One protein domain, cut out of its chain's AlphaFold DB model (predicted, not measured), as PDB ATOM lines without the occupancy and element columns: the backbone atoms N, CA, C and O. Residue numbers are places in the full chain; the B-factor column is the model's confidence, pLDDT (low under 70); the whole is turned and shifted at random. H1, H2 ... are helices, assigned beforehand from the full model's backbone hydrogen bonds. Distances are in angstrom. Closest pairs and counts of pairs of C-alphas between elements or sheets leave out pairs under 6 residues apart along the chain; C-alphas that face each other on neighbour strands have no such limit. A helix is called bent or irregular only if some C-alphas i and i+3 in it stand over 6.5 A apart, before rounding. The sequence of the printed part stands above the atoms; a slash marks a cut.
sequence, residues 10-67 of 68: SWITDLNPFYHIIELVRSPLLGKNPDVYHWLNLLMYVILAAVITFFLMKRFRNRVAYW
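Overview. This is residues 10 to 67 of the 68 residues of an uncharacterized protein of Smithella sp. SDB (UniProt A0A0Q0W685). One long helix, H3, makes the length of this domain; near its beginning the shorter helix H2 folds back along it as a helical hairpin, and the rest of H3, from residue 47 on, sticks out free as an arm with a kink near residue 60. A short helical turn, H1, sits off the beginning of H2, away from H3. The printed part has 58 residues with three named helices in the order H1, H2, H3 and no named strand, and its class is all helix. The whole is extended, with a radius of gyration of the C-alphas of 16.7 A and spans of 53 by 22 by 18 A.

Along the chain. H3 runs from Val 36 to Tyr 66, 45.3 A from first to last C-alpha; C-alpha 36 is at (88.159, -37.203, 39.946) and C-alpha 66 at (88.671, 5.767, 25.460). H3 is irregular: C-alphas 59 and 62 are 7.5 A apart, and it has a kink of 54 degrees near residue 60. H2 holds residues 17 to 29 and is 19.4 A long. H2 is neither bent nor irregular, but only just: C-alphas 25 and 28 are 6.3 A apart. H1 holds residues 10 to 14, 6.5 A from first to last C-alpha, with C-alpha 10 at (102.837, -37.274, 27.933).

Arrangement. H3 touches H2 with residues 38 to 45 alone. Their closest C-alphas, those of His 20 and His 38, are 5.1 A apart. The two helices run opposite ways at a steep tilt of 41 degrees and form a helical hairpin. H1 and H2 are close but not clearly touching, with 2 pairs of C-alphas within 8 A; the closest C-alphas are those of Thr 13 and Tyr 19, 6.3 A apart. H1 and H3 are apart. In H1 the one O i to N i+4 pair is within hydrogen-bond range; in H2 7 of 9 such pairs are, and in H3 22 of 27.

Size, cuts and confidence. The outline is a rod, and its two farthest C-alphas, those of Gly 31 and Tyr 66, are 53.6 A apart. Residues 47 to 67, of which 47 to 66 belong to H3, stand free. Without them the body has 37 residues, spans 25 by 20 by 12 A and has a radius of gyration of 9.6 A. The link from H1 to H2 is tight, with 2 residues, and the link from H2 to H3 is short, with 6 residues. The printed part has no cut. The mean pLDDT of the printed part is 82.7, and the model's confidence is low, under 70, at 11 residues: 10 to 14 and 62 to 67.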
ATOM      1  N   SER A  10     104.061 -37.061  27.138       61.09
ATOM      2  CA  SER A  10     102.837 -37.274  27.933       61.09
ATOM      3  C   SER A  10     102.496 -36.084  28.835       61.09
ATOM      4  O   SER A  10     101.325 -35.790  29.040       61.09
ATOM      5  N   TRP A  11     103.512 -35.351  29.300       66.38
ATOM      6  CA  TRP A  11     103.347 -34.157  30.131       66.38
ATOM      7  C   TRP A  11     102.572 -33.035  29.424       66.38
ATOM      8  O   TRP A  11     101.864 -32.273  30.072       66.38
ATOM      9  N   ILE A  12     102.662 -32.951  28.092       69.06
ATOM     10  CA  ILE A  12     101.925 -31.958  27.294       69.06
ATOM     11  C   ILE A  12     100.429 -32.273  27.330       69.06
ATOM     12  O   ILE A  12      99.595 -31.374  27.370       69.06
ATOM     13  N   THR A  13     100.087 -33.561  27.333       66.50
ATOM     14  CA  THR A  13      98.708 -34.028  27.453       66.50
ATOM     15  C   THR A  13      98.157 -33.765  28.854       66.50
ATOM     16  O   THR A  13      97.026 -33.306  28.974       66.50
ATOM     17  N   ASP A  14      98.968 -33.970  29.894       69.56
ATOM     18  CA  ASP A  14      98.565 -33.751  31.290       69.56
ATOM     19  C   ASP A  14      98.410 -32.260  31.659       69.56
ATOM     20  O   ASP A  14      97.679 -31.939  32.590       69.56
ATOM     21  N   LEU A  15      99.074 -31.346  30.942       73.44
ATOM     22  CA  LEU A  15      98.961 -29.894  31.153       73.44
ATOM     23  C   LEU A  15      97.886 -29.219  30.293       73.44
ATOM     24  O   LEU A  15      97.636 -28.021  30.459       73.44
ATOM     25  N   ASN A  16      97.278 -29.936  29.347       81.75
ATOM     26  CA  ASN A  16      96.315 -29.344  28.429       81.75
ATOM     27  C   ASN A  16      94.891 -29.382  29.026       81.75
ATOM     28  O   ASN A  16      94.308 -30.464  29.129       81.75
ATOM     29  N   PRO A  17      94.259 -28.232  29.339       80.56
ATOM     30  CA  PRO A  17      92.895 -28.198  29.876       80.56
ATOM     31  C   PRO A  17      91.866 -28.867  28.951       80.56
ATOM     32  O   PRO A  17      90.932 -29.513  29.428       80.56
ATOM     33  N   PHE A  18      92.054 -28.785  27.628       83.81
ATOM     34  CA  PHE A  18      91.156 -29.416  26.658       83.81
ATOM     35  C   PHE A  18      91.206 -30.940  26.721       83.81
ATOM     36  O   PHE A  18      90.192 -31.596  26.488       83.81
ATOM     37  N   TYR A  19      92.356 -31.513  27.082       84.25
ATOM     38  CA  TYR A  19      92.472 -32.955  27.255       84.25
ATOM     39  C   TYR A  19      91.587 -33.448  28.404       84.25
ATOM     40  O   TYR A  19      90.860 -34.424  28.234       84.25
ATOM     41  N   HIS A  20      91.572 -32.740  29.539       84.50
ATOM     42  CA  HIS A  20      90.708 -33.098  30.668       84.50
ATOM     43  C   HIS A  20      89.222 -33.042  30.300       84.50
ATOM     44  O   HIS A  20      88.479 -33.951  30.662       84.50
ATOM     45  N   ILE A  21      88.801 -32.029  29.532       85.12
ATOM     46  CA  ILE A  21      87.417 -31.897  29.044       85.12
ATOM     47  C   ILE A  21      87.042 -33.063  28.123       85.12
ATOM     48  O   ILE A  21      85.983 -33.669  28.279       85.12
ATOM     49  N   ILE A  22      87.912 -33.400  27.169       87.06
ATOM     50  CA  ILE A  22      87.657 -34.494  26.228       87.06
ATOM     51  C   ILE A  22      87.591 -35.830  26.969       87.06
ATOM     52  O   ILE A  22      86.699 -36.628  26.693       87.06
ATOM     53  N   GLU A  23      88.479 -36.078  27.934       83.75
ATOM     54  CA  GLU A  23      88.483 -37.328  28.700       83.75
ATOM     55  C   GLU A  23      87.245 -37.454  29.609       83.75
ATOM     56  O   GLU A  23      86.697 -38.549  29.751       83.75
ATOM     57  N   LEU A  24      86.736 -36.335  30.143       84.81
ATOM     58  CA  LEU A  24      85.465 -36.256  30.874       84.81
ATOM     59  C   LEU A  24      84.267 -36.686  30.023       84.81
ATOM     60  O   LEU A  24      83.396 -37.397  30.516       84.81
ATOM     61  N   VAL A  25      84.235 -36.290  28.749       86.44
ATOM     62  CA  VAL A  25      83.180 -36.684  27.799       86.44
ATOM     63  C   VAL A  25      83.404 -38.103  27.279       86.44
ATOM     64  O   VAL A  25      82.457 -38.857  27.076       86.44
ATOM     65  N   ARG A  26      84.658 -38.502  27.079       87.00
ATOM     66  CA  ARG A  26      85.021 -39.809  26.527       87.00
ATOM     67  C   ARG A  26      84.779 -40.950  27.509       87.00
ATOM     68  O   ARG A  26      84.327 -42.014  27.096       87.00
ATOM     69  N   SER A  27      85.101 -40.753  28.784       84.44
ATOM     70  CA  SER A  27      84.956 -41.775  29.827       84.44
ATOM     71  C   SER A  27      83.550 -42.399  29.868       84.44
ATOM     72  O   SER A  27      83.465 -43.625  29.733       84.44
ATOM     73  N   PRO A  28      82.444 -41.623  29.939       82.56
ATOM     74  CA  PRO A  28      81.095 -42.187  29.978       82.56
ATOM     75  C   PRO A  28      80.718 -42.904  28.679       82.56
ATOM     76  O   PRO A  28      80.032 -43.921  28.726       82.56
ATOM     77  N   LEU A  29      81.225 -42.452  27.525       85.44
ATOM     78  CA  LEU A  29      81.012 -43.126  26.237       85.44
ATOM     79  C   LEU A  29      81.676 -44.511  26.175       85.44
ATOM     80  O   LEU A  29      81.274 -45.357  25.383       85.44
ATOM     81  N   LEU A  30      82.681 -44.757  27.018       87.81
ATOM     82  CA  LEU A  30      83.350 -46.052  27.166       87.81
ATOM     83  C   LEU A  30      82.779 -46.889  28.322       87.81
ATOM     84  O   LEU A  30      83.363 -47.917  28.668       87.81
ATOM     85  N   GLY A  31      81.682 -46.444  28.945       82.56
ATOM     86  CA  GLY A  31      81.089 -47.096  30.114       82.56
ATOM     87  C   GLY A  31      81.955 -46.996  31.373       82.56
ATOM     88  O   GLY A  31      81.829 -47.823  32.272       82.56
ATOM     89  N   LYS A  32      82.871 -46.020  31.432       80.44
ATOM     90  CA  LYS A  32      83.750 -45.773  32.580       80.44
ATOM     91  C   LYS A  32      83.389 -44.452  33.240       80.44
ATOM     92  O   LYS A  32      83.138 -43.458  32.564       80.44
ATOM     93  N   ASN A  33      83.425 -44.412  34.566       79.12
ATOM     94  CA  ASN A  33      83.239 -43.149  35.265       79.12
ATOM     95  C   ASN A  33      84.479 -42.260  35.070       79.12
ATOM     96  O   ASN A  33      85.599 -42.771  35.174       79.12
ATOM     97  N   PRO A  34      84.301 -40.956  34.783       79.31
ATOM     98  CA  PRO A  34      85.412 -40.017  34.720       79.31
ATOM     99  C   PRO A  34      86.185 -39.989  36.037       79.31
ATOM    100  O   PRO A  34      85.579 -39.958  37.110       79.31
ATOM    101  N   ASP A  35      87.514 -39.960  35.953       83.75
ATOM    102  CA  ASP A  35      88.365 -39.840  37.135       83.75
ATOM    103  C   ASP A  35      88.199 -38.455  37.791       83.75
ATOM    104  O   ASP A  35      88.091 -37.427  37.110       83.75
ATOM    105  N   VAL A  36      88.226 -38.423  39.124       85.31
ATOM    106  CA  VAL A  36      88.159 -37.203  39.946       85.31
ATOM    107  C   VAL A  36      89.319 -36.260  39.614       85.31
ATOM    108  O   VAL A  36      89.164 -35.041  39.674       85.31
ATOM    109  N   TYR A  37      90.457 -36.806  39.176       84.69
ATOM    110  CA  TYR A  37      91.605 -36.025  38.718       84.69
ATOM    111  C   TYR A  37      91.253 -35.036  37.590       84.69
ATOM    112  O   TYR A  37      91.652 -33.872  37.632       84.69
ATOM    113  N   HIS A  38      90.450 -35.451  36.601       85.25
ATOM    114  CA  HIS A  38      90.069 -34.563  35.494       85.25
ATOM    115  C   HIS A  38      89.130 -33.443  35.951       85.25
ATOM    116  O   HIS A  38      89.256 -32.314  35.477       85.25
ATOM    117  N   TRP A  39      88.240 -33.733  36.903       86.31
ATOM    118  CA  TRP A  39      87.365 -32.735  37.519       86.31
ATOM    119  C   TRP A  39      88.148 -31.683  38.306       86.31
ATOM    120  O   TRP A  39      87.886 -30.488  38.159       86.31
ATOM    121  N   LEU A  40      89.121 -32.112  39.112       89.31
ATOM    122  CA  LEU A  40      89.935 -31.206  39.920       89.31
ATOM    123  C   LEU A  40      90.771 -30.271  39.039       89.31
ATOM    124  O   LEU A  40      90.788 -29.061  39.268       89.31
ATOM    125  N   ASN A  41      91.406 -30.815  37.996       88.62
ATOM    126  CA  ASN A  41      92.186 -30.018  37.053       88.62
ATOM    127  C   ASN A  41      91.296 -29.001  36.332       88.62
ATOM    128  O   ASN A  41      91.643 -27.823  36.270       88.62
ATOM    129  N   LEU A  42      90.117 -29.414  35.852       88.88
ATOM    130  CA  LEU A  42      89.151 -28.507  35.226       88.88
ATOM    131  C   LEU A  42      88.784 -27.341  36.158       88.88
ATOM    132  O   LEU A  42      88.845 -26.181  35.749       88.88
ATOM    133  N   LEU A  43      88.443 -27.644  37.413       91.69
ATOM    134  CA  LEU A  43      88.085 -26.636  38.408       91.69
ATOM    135  C   LEU A  43      89.244 -25.662  38.664       91.69
ATOM    136  O   LEU A  43      89.029 -24.451  38.726       91.69
ATOM    137  N   MET A  44      90.474 -26.172  38.746       92.62
ATOM    138  CA  MET A  44      91.679 -25.355  38.893       92.62
ATOM    139  C   MET A  44      91.840 -24.367  37.730       92.62
ATOM    140  O   MET A  44      92.086 -23.184  37.969       92.62
ATOM    141  N   TYR A  45      91.650 -24.813  36.482       91.12
ATOM    142  CA  TYR A  45      91.731 -23.933  35.311       91.12
ATOM    143  C   TYR A  45      90.638 -22.860  35.309       91.12
ATOM    144  O   TYR A  45      90.925 -21.706  34.992       91.12
ATOM    145  N   VAL A  46      89.407 -23.210  35.694       93.62
ATOM    146  CA  VAL A  46      88.293 -22.253  35.793       93.62
ATOM    147  C   VAL A  46      88.596 -21.175  36.832       93.62
ATOM    148  O   VAL A  46      88.455 -19.986  36.544       93.62
ATOM    149  N   ILE A  47      89.066 -21.570  38.018       96.12
ATOM    150  CA  ILE A  47      89.439 -20.630  39.080       96.12
ATOM    151  C   ILE A  47      90.584 -19.727  38.612       96.12
ATOM    152  O   ILE A  47      90.508 -18.510  38.772       96.12
ATOM    153  N   LEU A  48      91.618 -20.292  37.984       95.44
ATOM    154  CA  LEU A  48      92.754 -19.526  37.476       95.44
ATOM    155  C   LEU A  48      92.316 -18.496  36.425       95.44
ATOM    156  O   LEU A  48      92.684 -17.325  36.518       95.44
ATOM    157  N   ALA A  49      91.488 -18.904  35.460       93.38
ATOM    158  CA  ALA A  49      90.963 -18.018  34.427       93.38
ATOM    159  C   ALA A  49      90.089 -16.902  35.022       93.38
ATOM    160  O   ALA A  49      90.211 -15.744  34.613       93.38
ATOM    161  N   ALA A  50      89.255 -17.217  36.017       95.19
ATOM    162  CA  ALA A  50      88.427 -16.239  36.718       95.19
ATOM    163  C   ALA A  50      89.279 -15.210  37.475       95.19
ATOM    164  O   ALA A  50      89.043 -14.008  37.360       95.19
ATOM    165  N   VAL A  51      90.315 -15.664  38.188       96.44
ATOM    166  CA  VAL A  51      91.262 -14.793  38.897       96.44
ATOM    167  C   VAL A  51      91.984 -13.876  37.914       96.44
ATOM    168  O   VAL A  51      91.977 -12.659  38.096       96.44
ATOM    169  N   ILE A  52      92.548 -14.433  36.837       95.12
ATOM    170  CA  ILE A  52      93.213 -13.663  35.778       95.12
ATOM    171  C   ILE A  52      92.251 -12.609  35.216       95.12
ATOM    172  O   ILE A  52      92.583 -11.426  35.185       95.12
ATOM    173  N   THR A  53      91.032 -13.009  34.854       93.62
ATOM    174  CA  THR A  53      90.003 -12.107  34.317       93.62
ATOM    175  C   THR A  53      89.682 -10.980  35.291       93.62
ATOM    176  O   THR A  53      89.666  -9.817  34.897       93.62
ATOM    177  N   PHE A  54      89.495 -11.291  36.571       93.88
ATOM    178  CA  PHE A  54      89.219 -10.295  37.601       93.88
ATOM    179  C   PHE A  54      90.367  -9.282  37.746       93.88
ATOM    180  O   PHE A  54      90.134  -8.071  37.808       93.88
ATOM    181  N   PHE A  55      91.617  -9.754  37.725       93.00
ATOM    182  CA  PHE A  55      92.796  -8.887  37.744       93.00
ATOM    183  C   PHE A  55      92.892  -8.001  36.498       93.00
ATOM    184  O   PHE A  55      93.139  -6.797  36.626       93.00
ATOM    185  N   LEU A  56      92.656  -8.555  35.303       90.44
ATOM    186  CA  LEU A  56      92.617  -7.773  34.069       90.44
ATOM    187  C   LEU A  56      91.493  -6.734  34.106       90.44
ATOM    188  O   LEU A  56      91.753  -5.562  33.847       90.44
ATOM    189  N   MET A  57      90.273  -7.109  34.495       87.81
ATOM    190  CA  MET A  57      89.159  -6.165  34.609       87.81
ATOM    191  C   MET A  57      89.505  -5.012  35.553       87.81
ATOM    192  O   MET A  57      89.314  -3.854  35.188       87.81
ATOM    193  N   LYS A  58      90.096  -5.294  36.722       86.75
ATOM    194  CA  LYS A  58      90.558  -4.253  37.655       86.75
ATOM    195  C   LYS A  58      91.600  -3.326  37.018       86.75
ATOM    196  O   LYS A  58      91.559  -2.117  37.241       86.75
ATOM    197  N   ARG A  59      92.530  -3.869  36.226       83.44
ATOM    198  CA  ARG A  59      93.623  -3.110  35.596       83.44
ATOM    199  C   ARG A  59      93.163  -2.264  34.407       83.44
ATOM    200  O   ARG A  59      93.651  -1.144  34.247       83.44
ATOM    201  N   PHE A  60      92.268  -2.796  33.580       79.88
ATOM    202  CA  PHE A  60      91.860  -2.210  32.302       79.88
ATOM    203  C   PHE A  60      90.547  -1.417  32.371       79.88
ATOM    204  O   PHE A  60      90.202  -0.758  31.392       79.88
ATOM    205  N   ARG A  61      89.861  -1.373  33.528       70.12
ATOM    206  CA  ARG A  61      88.598  -0.625  33.704       70.12
ATOM    207  C   ARG A  61      88.682   0.837  33.247       70.12
ATOM    208  O   ARG A  61      87.767   1.324  32.597       70.12
ATOM    209  N   ASN A  62      89.800   1.516  33.517       67.50
ATOM    210  CA  ASN A  62      89.981   2.937  33.179       67.50
ATOM    211  C   ASN A  62      90.345   3.199  31.707       67.50
ATOM    212  O   ASN A  62      90.477   4.354  31.315       67.50
ATOM    213  N   ARG A  63      90.549   2.159  30.890       66.75
ATOM    214  CA  ARG A  63      90.850   2.303  29.457       66.75
ATOM    215  C   ARG A  63      89.611   2.117  28.578       66.75
ATOM    216  O   ARG A  63      89.669   2.509  27.423       66.75
ATOM    217  N   VAL A  64      88.508   1.572  29.110       62.47
ATOM    218  CA  VAL A  64      87.274   1.302  28.341       62.47
ATOM    219  C   VAL A  64      86.632   2.596  27.828       62.47
ATOM    220  O   VAL A  64      86.180   2.638  26.693       62.47
ATOM    221  N   ALA A  65      86.676   3.676  28.615       61.75
ATOM    222  CA  ALA A  65      86.095   4.970  28.244       61.75
ATOM    223  C   ALA A  65      86.789   5.674  27.059       61.75
ATOM    224  O   ALA A  65      86.260   6.656  26.565       61.75
ATOM    225  N   TYR A  66      87.961   5.202  26.617       60.56
ATOM    226  CA  TYR A  66      88.671   5.767  25.460       60.56
ATOM    227  C   TYR A  66      88.258   5.120  24.128       60.56
ATOM    228  O   TYR A  66      88.680   5.576  23.071       60.56
ATOM    229  N   TRP A  67      87.504   4.018  24.192       69.44
ATOM    230  CA  TRP A  67      87.056   3.245  23.030       69.44
ATOM    231  C   TRP A  67      85.579   3.476  22.684       69.44
ATOM    232  O   TRP A  67      85.089   2.858  21.740       69.44
TER     233      TRP A  67